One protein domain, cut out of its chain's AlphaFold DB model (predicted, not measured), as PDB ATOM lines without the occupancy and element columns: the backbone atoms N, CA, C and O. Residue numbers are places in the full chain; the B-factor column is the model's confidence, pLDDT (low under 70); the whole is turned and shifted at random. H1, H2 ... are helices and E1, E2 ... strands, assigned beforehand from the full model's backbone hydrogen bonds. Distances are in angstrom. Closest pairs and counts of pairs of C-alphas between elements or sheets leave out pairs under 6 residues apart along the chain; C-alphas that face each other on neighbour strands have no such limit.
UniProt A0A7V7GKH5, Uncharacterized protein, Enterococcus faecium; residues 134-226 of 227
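Overview. This is residues 134 to 226 of the 227 residues of an uncharacterized protein of Enterococcus faecium (UniProt A0A7V7GKH5). A strongly twisted, curled sheet of four strands makes the body, and one long helix, H1, packs with its residues 204 to 212 near one end of the strands and then runs out past the sheet as an arm. Residues 216 to 226 stick out free, and this arm makes much of the length. The 93 printed residues hold four named strands and one named helix, in the chain order E1 E2 E3 E4 H1; the sheet's order is E1 - E2 - E3 - E4, antiparallel throughout, and the class is mixed, helices and strands. The whole is only just loose, close to compact, with a radius of gyration of the C-alphas of 15.0 A and spans of 53 by 24 by 24 A.

Along the chain. Find C-alpha 155 at (-5.481, 23.410, 273.617); from there E2, the longest strand, runs 27.0 A through residues 155 to 166 and bends by 74 degrees at residue 159. E1, residues 134 to 141, begins at (-3.025, 27.624, 254.525), is 19.7 A long and bends by 63 degrees at residue 137. E3 is residues 171 to 178, 22.0 A, and E4 is residues 181 to 188, 23.7 A. H1, residues 202 to 224, runs 33.3 A to C-alpha 224 at (-24.071, 40.423, 284.224).

Arrangement. Look first at the sheet, a meander, each strand the antiparallel neighbour of the one before; each neighbour pair is a hairpin. Between the inner strands E2 and E3, N 159 and O 177 are 2.8 A apart, within hydrogen-bond range. On the other side of E2 is the edge strand E1, with N 138 and O 158 at 2.9 A. On the other side of E3 is the edge strand E4, with N 174 and O 185 at 2.8 A. E1 and E4 are apart. Residues 139 to 140 of E1 also pair, antiparallel, with residues 147 to 148. H1 is on the sheet, in two layers, a helix on one face of a sheet, at a height over the sheet of 8.1 A. It is over none of the strands, but only just: 2 of its C-alphas fall on E2 and 2 on E3. Its closest C-alphas to E3 are those of Ser 178 and Ile 208, 7.0 A; to E2, those of Leu 156 and Ala 209, 7.4 A. Every O i to N i+4 pair of H1 is within hydrogen-bond range.

Size, cuts and confidence. The C-alphas of Glu 190 and Arg 226, the two farthest apart, are 53.9 A from each other. Without the free residues 216 to 226 the body spans 38 by 24 by 22 A. The printed part has no cut. The links E1 to E2 and E4 to H1 are long, 13 residues each. Mean pLDDT of the printed part is 79.7; look for values under 70 at residues 134 to 136, 165, 167, 189 to 197 and 223 to 226.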
ATOM      1  N   GLN A 134      -2.071  27.008 253.604       56.84
ATOM      2  CA  GLN A 134      -3.025  27.624 254.525       56.84
ATOM      3  C   GLN A 134      -3.785  26.521 255.250       56.84
ATOM      4  O   GLN A 134      -4.357  25.642 254.615       56.84
ATOM      5  N   ALA A 135      -3.791  26.589 256.576       61.03
ATOM      6  CA  ALA A 135      -4.688  25.811 257.410       61.03
ATOM      7  C   ALA A 135      -5.644  26.793 258.087       61.03
ATOM      8  O   ALA A 135      -5.209  27.720 258.777       61.03
ATOM      9  N   ASP A 136      -6.948  26.600 257.902       66.38
ATOM     10  CA  ASP A 136      -7.944  27.503 258.482       66.38
ATOM     11  C   ASP A 136      -7.788  27.582 260.009       66.38
ATOM     12  O   ASP A 136      -7.856  28.668 260.603       66.38
ATOM     13  N   GLU A 137      -7.522  26.433 260.647       74.31
ATOM     14  CA  GLU A 137      -7.403  26.302 262.096       74.31
ATOM     15  C   GLU A 137      -6.422  25.201 262.517       74.31
ATOM     16  O   GLU A 137      -6.471  24.080 262.022       74.31
ATOM     17  N   LEU A 138      -5.580  25.510 263.504       83.94
ATOM     18  CA  LEU A 138      -4.728  24.561 264.224       83.94
ATOM     19  C   LEU A 138      -4.904  24.732 265.739       83.94
ATOM     20  O   LEU A 138      -5.505  25.697 266.223       83.94
ATOM     21  N   TRP A 139      -4.342  23.807 266.513       84.56
ATOM     22  CA  TRP A 139      -4.453  23.780 267.969       84.56
ATOM     23  C   TRP A 139      -3.082  23.741 268.634       84.56
ATOM     24  O   TRP A 139      -2.224  22.952 268.266       84.56
ATOM     25  N   ILE A 140      -2.873  24.566 269.655       86.44
ATOM     26  CA  ILE A 140      -1.633  24.612 270.438       86.44
ATOM     27  C   ILE A 140      -1.870  23.881 271.753       86.44
ATOM     28  O   ILE A 140      -2.716  24.300 272.543       86.44
ATOM     29  N   ASN A 141      -1.131  22.809 272.020       87.25
ATOM     30  CA  ASN A 141      -1.154  22.118 273.304       87.25
ATOM     31  C   ASN A 141      -0.623  23.040 274.412       87.25
ATOM     32  O   ASN A 141       0.514  23.501 274.351       87.25
ATOM     33  N   MET A 142      -1.426  23.276 275.453       83.44
ATOM     34  CA  MET A 142      -1.071  24.218 276.522       83.44
ATOM     35  C   MET A 142       0.099  23.754 277.406       83.44
ATOM     36  O   MET A 142       0.683  24.562 278.121       83.44
ATOM     37  N   ASN A 143       0.426  22.460 277.391       86.56
ATOM     38  CA  ASN A 143       1.472  21.894 278.243       86.56
ATOM     39  C   ASN A 143       2.818  21.790 277.530       86.56
ATOM     40  O   ASN A 143       3.852  21.896 278.176       86.56
ATOM     41  N   SER A 144       2.805  21.497 276.230       85.38
ATOM     42  CA  SER A 144       4.026  21.251 275.457       85.38
ATOM     43  C   SER A 144       4.320  22.326 274.417       85.38
ATOM     44  O   SER A 144       5.353  22.255 273.762       85.38
ATOM     45  N   GLY A 145       3.390  23.255 274.177       83.88
ATOM     46  CA  GLY A 145       3.472  24.216 273.076       83.88
ATOM     47  C   GLY A 145       3.347  23.588 271.686       83.88
ATOM     48  O   GLY A 145       3.367  24.314 270.694       83.88
ATOM     49  N   LYS A 146       3.192  22.259 271.601       85.88
ATOM     50  CA  LYS A 146       3.085  21.509 270.349       85.88
ATOM     51  C   LYS A 146       1.847  21.928 269.568       85.88
ATOM     52  O   LYS A 146       0.746  21.951 270.116       85.88
ATOM     53  N   VAL A 147       2.030  22.173 268.279       83.12
ATOM     54  CA  VAL A 147       0.939  22.408 267.335       83.12
ATOM     55  C   VAL A 147       0.362  21.073 266.872       83.12
ATOM     56  O   VAL A 147       1.086  20.102 266.647       83.12
ATOM     57  N   MET A 148      -0.961  21.011 266.811       79.56
ATOM     58  CA  MET A 148      -1.770  19.823 266.575       79.56
ATOM     59  C   MET A 148      -2.918  20.159 265.620       79.56
ATOM     60  O   MET A 148      -3.408  21.288 265.606       79.56
ATOM     61  N   GLU A 149      -3.378  19.162 264.872       75.69
ATOM     62  CA  GLU A 149      -4.522  19.282 263.955       75.69
ATOM     63  C   GLU A 149      -5.868  19.189 264.688       75.69
ATOM     64  O   GLU A 149      -6.868  19.749 264.248       75.69
ATOM     65  N   GLU A 150      -5.890  18.562 265.869       77.06
ATOM     66  CA  GLU A 150      -7.117  18.307 266.622       77.06
ATOM     67  C   GLU A 150      -7.147  18.983 267.998       77.06
ATOM     68  O   GLU A 150      -6.140  19.123 268.705       77.06
ATOM     69  N   ASN A 151      -8.358  19.343 268.426       79.50
ATOM     70  CA  ASN A 151      -8.616  19.831 269.770       79.50
ATOM     71  C   ASN A 151      -8.726  18.670 270.767       79.50
ATOM     72  O   ASN A 151      -9.761  18.016 270.866       79.50
ATOM     73  N   ILE A 152      -7.697  18.489 271.591       78.50
ATOM     74  CA  ILE A 152      -7.680  17.480 272.665       78.50
ATOM     75  C   ILE A 152      -8.142  18.026 274.035       78.50
ATOM     76  O   ILE A 152      -7.786  17.501 275.090       78.50
ATOM     77  N   GLY A 153      -8.879  19.138 274.053       78.50
ATOM     78  CA  GLY A 153      -9.451  19.779 275.244       78.50
ATOM     79  C   GLY A 153      -8.490  20.686 276.021       78.50
ATOM     80  O   GLY A 153      -8.909  21.714 276.554       78.50
ATOM     81  N   ARG A 154      -7.192  20.360 276.066       84.56
ATOM     82  CA  ARG A 154      -6.140  21.205 276.670       84.56
ATOM     83  C   ARG A 154      -5.361  22.000 275.621       84.56
ATOM     84  O   ARG A 154      -4.129  22.004 275.627       84.56
ATOM     85  N   THR A 155      -6.080  22.666 274.727       84.88
ATOM     86  CA  THR A 155      -5.481  23.410 273.617       84.88
ATOM     87  C   THR A 155      -5.964  24.859 273.528       84.88
ATOM     88  O   THR A 155      -7.011  25.241 274.064       84.88
ATOM     89  N   LEU A 156      -5.171  25.684 272.846       85.31
ATOM     90  CA  LEU A 156      -5.521  27.030 272.397       85.31
ATOM     91  C   LEU A 156      -5.727  27.000 270.883       85.31
ATOM     92  O   LEU A 156      -4.986  26.328 270.173       85.31
ATOM     93  N   ARG A 157      -6.726  27.727 270.382       87.00
ATOM     94  CA  ARG A 157      -7.027  27.791 268.946       87.00
ATOM     95  C   ARG A 157      -6.069  28.753 268.243       87.00
ATOM     96  O   ARG A 157      -5.902  29.879 268.712       87.00
ATOM     97  N   LEU A 158      -5.493  28.329 267.127       84.81
ATOM     98  CA  LEU A 158      -4.692  29.132 266.207       84.81
ATOM     99  C   LEU A 158      -5.471  29.264 264.895       84.81
ATOM    100  O   LEU A 158      -5.634  28.290 264.174       84.81
ATOM    101  N   GLN A 159      -5.991  30.451 264.621       83.00
ATOM    102  CA  GLN A 159      -6.774  30.769 263.426       83.00
ATOM    103  C   GLN A 159      -5.884  31.384 262.353       83.00
ATOM    104  O   GLN A 159      -4.867  31.998 262.687       83.00
ATOM    105  N   GLU A 160      -6.312  31.296 261.092       82.38
ATOM    106  CA  GLU A 160      -5.571  31.865 259.955       82.38
ATOM    107  C   GLU A 160      -4.123  31.336 259.928       82.38
ATOM    108  O   GLU A 160      -3.158  32.082 259.733       82.38
ATOM    109  N   ALA A 161      -3.965  30.044 260.236       78.25
ATOM    110  CA  ALA A 161      -2.663  29.427 260.388       78.25
ATOM    111  C   ALA A 161      -1.993  29.281 259.018       78.25
ATOM    112  O   ALA A 161      -2.584  28.828 258.040       78.25
ATOM    113  N   THR A 162      -0.743  29.711 258.940       77.19
ATOM    114  CA  THR A 162      -0.031  29.840 257.676       77.19
ATOM    115  C   THR A 162       1.417  29.415 257.849       77.19
ATOM    116  O   THR A 162       2.086  29.877 258.778       77.19
ATOM    117  N   PHE A 163       1.908  28.582 256.933       74.88
ATOM    118  CA  PHE A 163       3.311  28.181 256.870       74.88
ATOM    119  C   PHE A 163       4.054  29.016 255.822       74.88
ATOM    120  O   PHE A 163       3.560  29.226 254.711       74.88
ATOM    121  N   ILE A 164       5.230  29.518 256.194       76.56
ATOM    122  CA  ILE A 164       6.063  30.407 255.379       76.56
ATOM    123  C   ILE A 164       7.492  29.871 255.411       76.56
ATOM    124  O   ILE A 164       8.058  29.721 256.486       76.56
ATOM    125  N   GLU A 165       8.085  29.598 254.256       69.69
ATOM    126  CA  GLU A 165       9.501  29.237 254.162       69.69
ATOM    127  C   GLU A 165      10.357  30.514 254.095       69.69
ATOM    128  O   GLU A 165      10.123  31.381 253.258       69.69
ATOM    129  N   ASP A 166      11.326  30.650 255.001       72.81
ATOM    130  CA  ASP A 166      12.315  31.732 255.045       72.81
ATOM    131  C   ASP A 166      13.659  31.167 254.570       72.81
ATOM    132  O   ASP A 166      14.461  30.657 255.356       72.81
ATOM    133  N   LEU A 167      13.883  31.240 253.255       67.56
ATOM    134  CA  LEU A 167      15.078  30.712 252.588       67.56
ATOM    135  C   LEU A 167      16.365  31.430 253.012       67.56
ATOM    136  O   LEU A 167      17.439  30.840 252.962       67.56
ATOM    137  N   GLN A 168      16.279  32.689 253.452       70.69
ATOM    138  CA  GLN A 168      17.455  33.441 253.902       70.69
ATOM    139  C   GLN A 168      17.981  32.933 255.244       70.69
ATOM    140  O   GLN A 168      19.173  33.064 255.527       70.69
ATOM    141  N   LYS A 169      17.091  32.390 256.079       74.00
ATOM    142  CA  LYS A 169      17.432  31.833 257.392       74.00
ATOM    143  C   LYS A 169      17.307  30.316 257.459       74.00
ATOM    144  O   LYS A 169      17.444  29.776 258.552       74.00
ATOM    145  N   GLU A 170      17.038  29.667 256.327       76.62
ATOM    146  CA  GLU A 170      16.855  28.216 256.212       76.62
ATOM    147  C   GLU A 170      15.908  27.680 257.302       76.62
ATOM    148  O   GLU A 170      16.259  26.802 258.093       76.62
ATOM    149  N   GLN A 171      14.708  28.263 257.389       80.00
ATOM    150  CA  GLN A 171      13.692  27.884 258.375       80.00
ATOM    151  C   GLN A 171      12.278  27.916 257.788       80.00
ATOM    152  O   GLN A 171      11.990  28.658 256.852       80.00
ATOM    153  N   VAL A 172      11.357  27.187 258.412       74.06
ATOM    154  CA  VAL A 172       9.917  27.310 258.174       74.06
ATOM    155  C   VAL A 172       9.282  28.012 259.366       74.06
ATOM    156  O   VAL A 172       9.557  27.688 260.516       74.06
ATOM    157  N   ILE A 173       8.435  28.998 259.096       84.12
ATOM    158  CA  ILE A 173       7.730  29.819 260.073       84.12
ATOM    159  C   ILE A 173       6.251  29.440 260.041       84.12
ATOM    160  O   ILE A 173       5.602  29.524 259.000       84.12
ATOM    161  N   LEU A 174       5.697  29.087 261.197       83.50
ATOM    162  CA  LEU A 174       4.258  28.994 261.408       83.50
ATOM    163  C   LEU A 174       3.763  30.294 262.035       83.50
ATOM    164  O   LEU A 174       4.219  30.690 263.108       83.50
ATOM    165  N   LYS A 175       2.778  30.919 261.398       85.25
ATOM    166  CA  LYS A 175       2.128  32.143 261.861       85.25
ATOM    167  C   LYS A 175       0.620  31.941 261.973       85.25
ATOM    168  O   LYS A 175       0.036  31.240 261.159       85.25
ATOM    169  N   GLY A 176      -0.023  32.589 262.940       84.38
ATOM    170  CA  GLY A 176      -1.483  32.662 263.011       84.38
ATOM    171  C   GLY A 176      -1.974  33.574 264.133       84.38
ATOM    172  O   GLY A 176      -1.187  34.222 264.828       84.38
ATOM    173  N   LYS A 177      -3.292  33.634 264.323       86.56
ATOM    174  CA  LYS A 177      -3.945  34.438 265.364       86.56
ATOM    175  C   LYS A 177      -4.540  33.555 266.450       86.56
ATOM    176  O   LYS A 177      -5.326  32.657 266.176       86.56
ATOM    177  N   SER A 178      -4.244  33.863 267.708       87.75
ATOM    178  CA  SER A 178      -4.883  33.230 268.861       87.75
ATOM    179  C   SER A 178      -5.411  34.293 269.815       87.75
ATOM    180  O   SER A 178      -4.679  35.196 270.221       87.75
ATOM    181  N   TYR A 179      -6.707  34.238 270.139       87.94
ATOM    182  CA  TYR A 179      -7.374  35.185 271.052       87.94
ATOM    183  C   TYR A 179      -7.079  36.670 270.736       87.94
ATOM    184  O   TYR A 179      -6.829  37.499 271.616       87.94
ATOM    185  N   GLY A 180      -7.091  37.005 269.440       80.50
ATOM    186  CA  GLY A 180      -6.856  38.361 268.939       80.50
ATOM    187  C   GLY A 180      -5.403  38.836 269.028       80.50
ATOM    188  O   GLY A 180      -5.161  40.033 268.879       80.50
ATOM    189  N   LYS A 181      -4.446  37.940 269.299       86.19
ATOM    190  CA  LYS A 181      -3.009  38.209 269.211       86.19
ATOM    191  C   LYS A 181      -2.402  37.394 268.073       86.19
ATOM    192  O   LYS A 181      -2.659  36.201 267.950       86.19
ATOM    193  N   GLU A 182      -1.598  38.053 267.250       89.31
ATOM    194  CA  GLU A 182      -0.778  37.392 266.243       89.31
ATOM    195  C   GLU A 182       0.451  36.769 266.912       89.31
ATOM    196  O   GLU A 182       1.134  37.428 267.701       89.31
ATOM    197  N   ILE A 183       0.697  35.496 266.622       89.44
ATOM    198  CA  ILE A 183       1.813  34.722 267.161       89.44
ATOM    199  C   ILE A 183       2.502  33.957 266.037       89.44
ATOM    200  O   ILE A 183       1.879  33.596 265.035       89.44
ATOM    201  N   GLN A 184       3.797  33.717 266.212       91.44
ATOM    202  CA  GLN A 184       4.595  32.940 265.276       91.44
ATOM    203  C   GLN A 184       5.628  32.089 266.008       91.44
ATOM    204  O   GLN A 184       6.072  32.445 267.100       91.44
ATOM    205  N   THR A 185       6.012  30.983 265.389       89.62
ATOM    206  CA  THR A 185       7.142  30.142 265.788       89.62
ATOM    207  C   THR A 185       7.844  29.635 264.529       89.62
ATOM    208  O   THR A 185       7.274  29.713 263.441       89.62
ATOM    209  N   SER A 186       9.075  29.149 264.648       87.88
ATOM    210  CA  SER A 186       9.824  28.598 263.523       87.88
ATOM    211  C   SER A 186      10.506  27.280 263.875       87.88
ATOM    212  O   SER A 186      10.723  26.963 265.043       87.88
ATOM    213  N   LEU A 187      10.800  26.510 262.835       79.69
ATOM    214  CA  LEU A 187      11.650  25.325 262.851       79.69
ATOM    215  C   LEU A 187      12.722  25.522 261.790       79.69
ATOM    216  O   LEU A 187      12.418  26.091 260.741       79.69
ATOM    217  N   SER A 188      13.947  25.055 262.020       76.69
ATOM    218  CA  SER A 188      14.929  25.048 260.932       76.69
ATOM    219  C   SER A 188      14.437  24.147 259.795       76.69
ATOM    220  O   SER A 188      13.691  23.189 260.017       76.69
ATOM    221  N   SER A 189      14.853  24.431 258.566       65.94
ATOM    222  CA  SER A 189      14.505  23.602 257.412       65.94
ATOM    223  C   SER A 189      15.053  22.175 257.551       65.94
ATOM    224  O   SER A 189      14.454  21.244 257.023       65.94
ATOM    225  N   GLU A 190      16.138  21.978 258.314       64.69
ATOM    226  CA  GLU A 190      16.655  20.650 258.682       64.69
ATOM    227  C   GLU A 190      15.712  19.889 259.631       64.69
ATOM    228  O   GLU A 190      15.533  18.677 259.502       64.69
ATOM    229  N   GLU A 191      15.095  20.589 260.588       61.06
ATOM    230  CA  GLU A 191      14.155  20.007 261.553       61.06
ATOM    231  C   GLU A 191      12.758  19.811 260.961       61.06
ATOM    232  O   GLU A 191      12.019  18.936 261.417       61.06
ATOM    233  N   PHE A 192      12.399  20.573 259.925       64.00
ATOM    234  CA  PHE A 192      11.131  20.501 259.199       64.00
ATOM    235  C   PHE A 192      11.032  19.254 258.289       64.00
ATOM    236  O   PHE A 192      10.725  19.317 257.102       64.00
ATOM    237  N   ALA A 193      11.297  18.075 258.848       55.00
ATOM    238  CA  ALA A 193      10.972  16.794 258.235       55.00
ATOM    239  C   ALA A 193       9.493  16.430 258.465       55.00
ATOM    240  O   ALA A 193       8.843  16.903 259.401       55.00
ATOM    241  N   LEU A 194       8.966  15.534 257.623       42.81
ATOM    242  CA  LEU A 194       7.593  15.027 257.702       42.81
ATOM    243  C   LEU A 194       7.295  14.477 259.113       42.81
ATOM    244  O   LEU A 194       7.881  13.483 259.543       42.81
ATOM    245  N   GLY A 195       6.390  15.151 259.831       48.66
ATOM    246  CA  GLY A 195       5.962  14.792 261.188       48.66
ATOM    247  C   GLY A 195       6.632  15.563 262.333       48.66
ATOM    248  O   GLY A 195       6.226  15.368 263.485       48.66
ATOM    249  N   THR A 196       7.601  16.448 262.067       62.53
ATOM    250  CA  THR A 196       8.157  17.320 263.112       62.53
ATOM    251  C   THR A 196       7.155  18.422 263.457       62.53
ATOM    252  O   THR A 196       6.818  19.243 262.602       62.53
ATOM    253  N   PRO A 197       6.647  18.479 264.700       68.81
ATOM    254  CA  PRO A 197       5.661  19.480 265.063       68.81
ATOM    255  C   PRO A 197       6.321  20.832 265.295       68.81
ATOM    256  O   PRO A 197       7.373  20.917 265.931       68.81
ATOM    257  N   PHE A 198       5.629  21.901 264.921       83.31
ATOM    258  CA  PHE A 198       5.933  23.216 265.466       83.31
ATOM    259  C   PHE A 198       5.667  23.249 266.964       83.31
ATOM    260  O   PHE A 198       4.727  22.622 267.464       83.31
ATOM    261  N   HIS A 199       6.482  24.024 267.670       89.00
ATOM    262  CA  HIS A 199       6.329  24.255 269.096       89.00
ATOM    263  C   HIS A 199       6.392  25.753 269.370       89.00
ATOM    264  O   HIS A 199       7.328  26.433 268.959       89.00
ATOM    265  N   PHE A 200       5.390  26.281 270.061       88.56
ATOM    266  CA  PHE A 200       5.471  27.614 270.647       88.56
ATOM    267  C   PHE A 200       6.243  27.551 271.965       88.56
ATOM    268  O   PHE A 200       6.151  26.563 272.694       88.56
ATOM    269  N   SER A 201       6.980  28.616 272.289       90.75
ATOM    270  CA  SER A 201       7.630  28.723 273.595       90.75
ATOM    271  C   SER A 201       6.592  28.718 274.716       90.75
ATOM    272  O   SER A 201       5.472  29.208 274.540       90.75
ATOM    273  N   GLN A 202       6.980  28.211 275.887       90.81
ATOM    274  CA  GLN A 202       6.079  28.156 277.034       90.81
ATOM    275  C   GLN A 202       5.586  29.554 277.437       90.81
ATOM    276  O   GLN A 202       4.397  29.731 277.687       90.81
ATOM    277  N   ASP A 203       6.454  30.564 277.350       93.75
ATOM    278  CA  ASP A 203       6.096  31.969 277.574       93.75
ATOM    279  C   ASP A 203       4.968  32.437 276.639       93.75
ATOM    280  O   ASP A 203       4.020  33.093 277.071       93.75
ATOM    281  N   THR A 204       5.031  32.063 275.355       91.06
ATOM    282  CA  THR A 204       3.986  32.406 274.378       91.06
ATOM    283  C   THR A 204       2.668  31.723 274.733       91.06
ATOM    284  O   THR A 204       1.605  32.339 274.670       91.06
ATOM    285  N   VAL A 205       2.723  30.450 275.131       90.81
ATOM    286  CA  VAL A 205       1.538  29.672 275.520       90.81
ATOM    287  C   VAL A 205       0.866  30.272 276.758       90.81
ATOM    288  O   VAL A 205      -0.354  30.456 276.771       90.81
ATOM    289  N   GLU A 206       1.648  30.617 277.780       92.75
ATOM    290  CA  GLU A 206       1.161  31.213 279.026       92.75
ATOM    291  C   GLU A 206       0.536  32.590 278.799       92.75
ATOM    292  O   GLU A 206      -0.540  32.888 279.331       92.75
ATOM    293  N   GLU A 207       1.154  33.415 277.954       94.00
ATOM    294  CA  GLU A 207       0.618  34.726 277.611       94.00
ATOM    295  C   GLU A 207      -0.759  34.618 276.937       94.00
ATOM    296  O   GLU A 207      -1.709  35.318 277.306       94.00
ATOM    297  N   ILE A 208      -0.898  33.709 275.970       92.56
ATOM    298  CA  ILE A 208      -2.166  33.504 275.264       92.56
ATOM    299  C   ILE A 208      -3.225  32.902 276.194       92.56
ATOM    300  O   ILE A 208      -4.389  33.315 276.146       92.56
ATOM    301  N   ALA A 209      -2.844  31.987 277.090       89.00
ATOM    302  CA  ALA A 209      -3.750  31.442 278.099       89.00
ATOM    303  C   ALA A 209      -4.275  32.531 279.050       89.00
ATOM    304  O   ALA A 209      -5.473  32.579 279.344       89.00
ATOM    305  N   LYS A 210      -3.409  33.459 279.478       92.06
ATOM    306  CA  LYS A 210      -3.814  34.618 280.282       92.06
ATOM    307  C   LYS A 210      -4.819  35.489 279.528       92.06
ATOM    308  O   LYS A 210      -5.880  35.808 280.064       92.06
ATOM    309  N   ARG A 211      -4.539  35.798 278.261       90.50
ATOM    310  CA  ARG A 211      -5.412  36.619 277.409       90.50
ATOM    311  C   ARG A 211      -6.782  35.977 277.175       90.50
ATOM    312  O   ARG A 211      -7.801  36.664 277.224       90.50
ATOM    313  N   LYS A 212      -6.837  34.655 276.978       89.19
ATOM    314  CA  LYS A 212      -8.094  33.886 276.923       89.19
ATOM    315  C   LYS A 212      -8.937  34.113 278.178       89.19
ATOM    316  O   LYS A 212     -10.130  34.390 278.064       89.19
ATOM    317  N   ASN A 213      -8.321  34.010 279.358       88.88
ATOM    318  CA  ASN A 213      -9.020  34.203 280.628       88.88
ATOM    319  C   ASN A 213      -9.516  35.646 280.778       88.88
ATOM    320  O   ASN A 213     -10.666  35.852 281.154       88.88
ATOM    321  N   GLU A 214      -8.701  36.641 280.425       90.19
ATOM    322  CA  GLU A 214      -9.091  38.059 280.453       90.19
ATOM    323  C   GLU A 214     -10.311  38.343 279.559       90.19
ATOM    324  O   GLU A 214     -11.266  38.984 280.000       90.19
ATOM    325  N   ILE A 215     -10.326  37.815 278.330       86.81
ATOM    326  CA  ILE A 215     -11.462  37.953 277.404       86.81
ATOM    327  C   ILE A 215     -12.713  37.286 277.977       86.81
ATOM    328  O   ILE A 215     -13.796  37.874 277.944       86.81
ATOM    329  N   PHE A 216     -12.575  36.075 278.516       85.50
ATOM    330  CA  PHE A 216     -13.688  35.339 279.108       85.50
ATOM    331  C   PHE A 216     -14.283  36.075 280.317       85.50
ATOM    332  O   PHE A 216     -15.500  36.249 280.396       85.50
ATOM    333  N   HIS A 217     -13.440  36.586 281.216       83.12
ATOM    334  CA  HIS A 217     -13.881  37.394 282.351       83.12
ATOM    335  C   HIS A 217     -14.583  38.680 281.900       83.12
ATOM    336  O   HIS A 217     -15.669  38.987 282.391       83.12
ATOM    337  N   ALA A 218     -14.027  39.400 280.924       84.50
ATOM    338  CA  ALA A 218     -14.649  40.610 280.387       84.50
ATOM    339  C   ALA A 218     -16.019  40.334 279.737       84.50
ATOM    340  O   ALA A 218     -16.926  41.164 279.821       84.50
ATOM    341  N   GLN A 219     -16.191  39.174 279.096       81.25
ATOM    342  CA  GLN A 219     -17.475  38.756 278.528       81.25
ATOM    343  C   GLN A 219     -18.512  38.426 279.608       81.25
ATOM    344  O   GLN A 219     -19.665  38.827 279.459       81.25
ATOM    345  N   GLN A 220     -18.117  37.759 280.697       79.25
ATOM    346  CA  GLN A 220     -19.025  37.480 281.816       79.25
ATOM    347  C   GLN A 220     -19.516  38.756 282.498       79.25
ATOM    348  O   GLN A 220     -20.714  38.906 282.721       79.25
ATOM    349  N   VAL A 221     -18.611  39.699 282.782       76.06
ATOM    350  CA  VAL A 221     -18.975  40.986 283.398       76.06
ATOM    351  C   VAL A 221     -19.985  41.731 282.522       76.06
ATOM    352  O   VAL A 221     -21.032  42.143 283.008       76.06
ATOM    353  N   LYS A 222     -19.749  41.793 281.205       73.06
ATOM    354  CA  LYS A 222     -20.689  42.412 280.256       73.06
ATOM    355  C   LYS A 222     -22.052  41.720 280.180       73.06
ATOM    356  O   LYS A 222     -23.020  42.369 279.797       73.06
ATOM    357  N   GLN A 223     -22.139  40.419 280.452       69.44
ATOM    358  CA  GLN A 223     -23.423  39.713 280.497       69.44
ATOM    359  C   GLN A 223     -24.183  40.013 281.791       69.44
ATOM    360  O   GLN A 223     -25.383  40.253 281.725       69.44
ATOM    361  N   LEU A 224     -23.487  40.065 282.928       66.69
ATOM    362  CA  LEU A 224     -24.071  40.423 284.224       66.69
ATOM    363  C   LEU A 224     -24.538  41.886 284.275       66.69
ATOM    364  O   LEU A 224     -25.561  42.175 284.874       66.69
ATOM    365  N   GLU A 225     -23.838  42.810 283.613       65.81
ATOM    366  CA  GLU A 225     -24.268  44.216 283.495       65.81
ATOM    367  C   GLU A 225     -25.472  44.413 282.555       65.81
ATOM    368  O   GLU A 225     -26.087  45.478 282.547       65.81
ATOM    369  N   ARG A 226     -25.790  43.410 281.725       60.88
ATOM    370  CA  ARG A 226     -26.930  43.422 280.794       60.88
ATOM    371  C   ARG A 226     -28.166  42.690 281.333       60.88
ATOM    372  O   ARG A 226     -29.205  42.778 280.679       60.88
TER     373      ARG A 226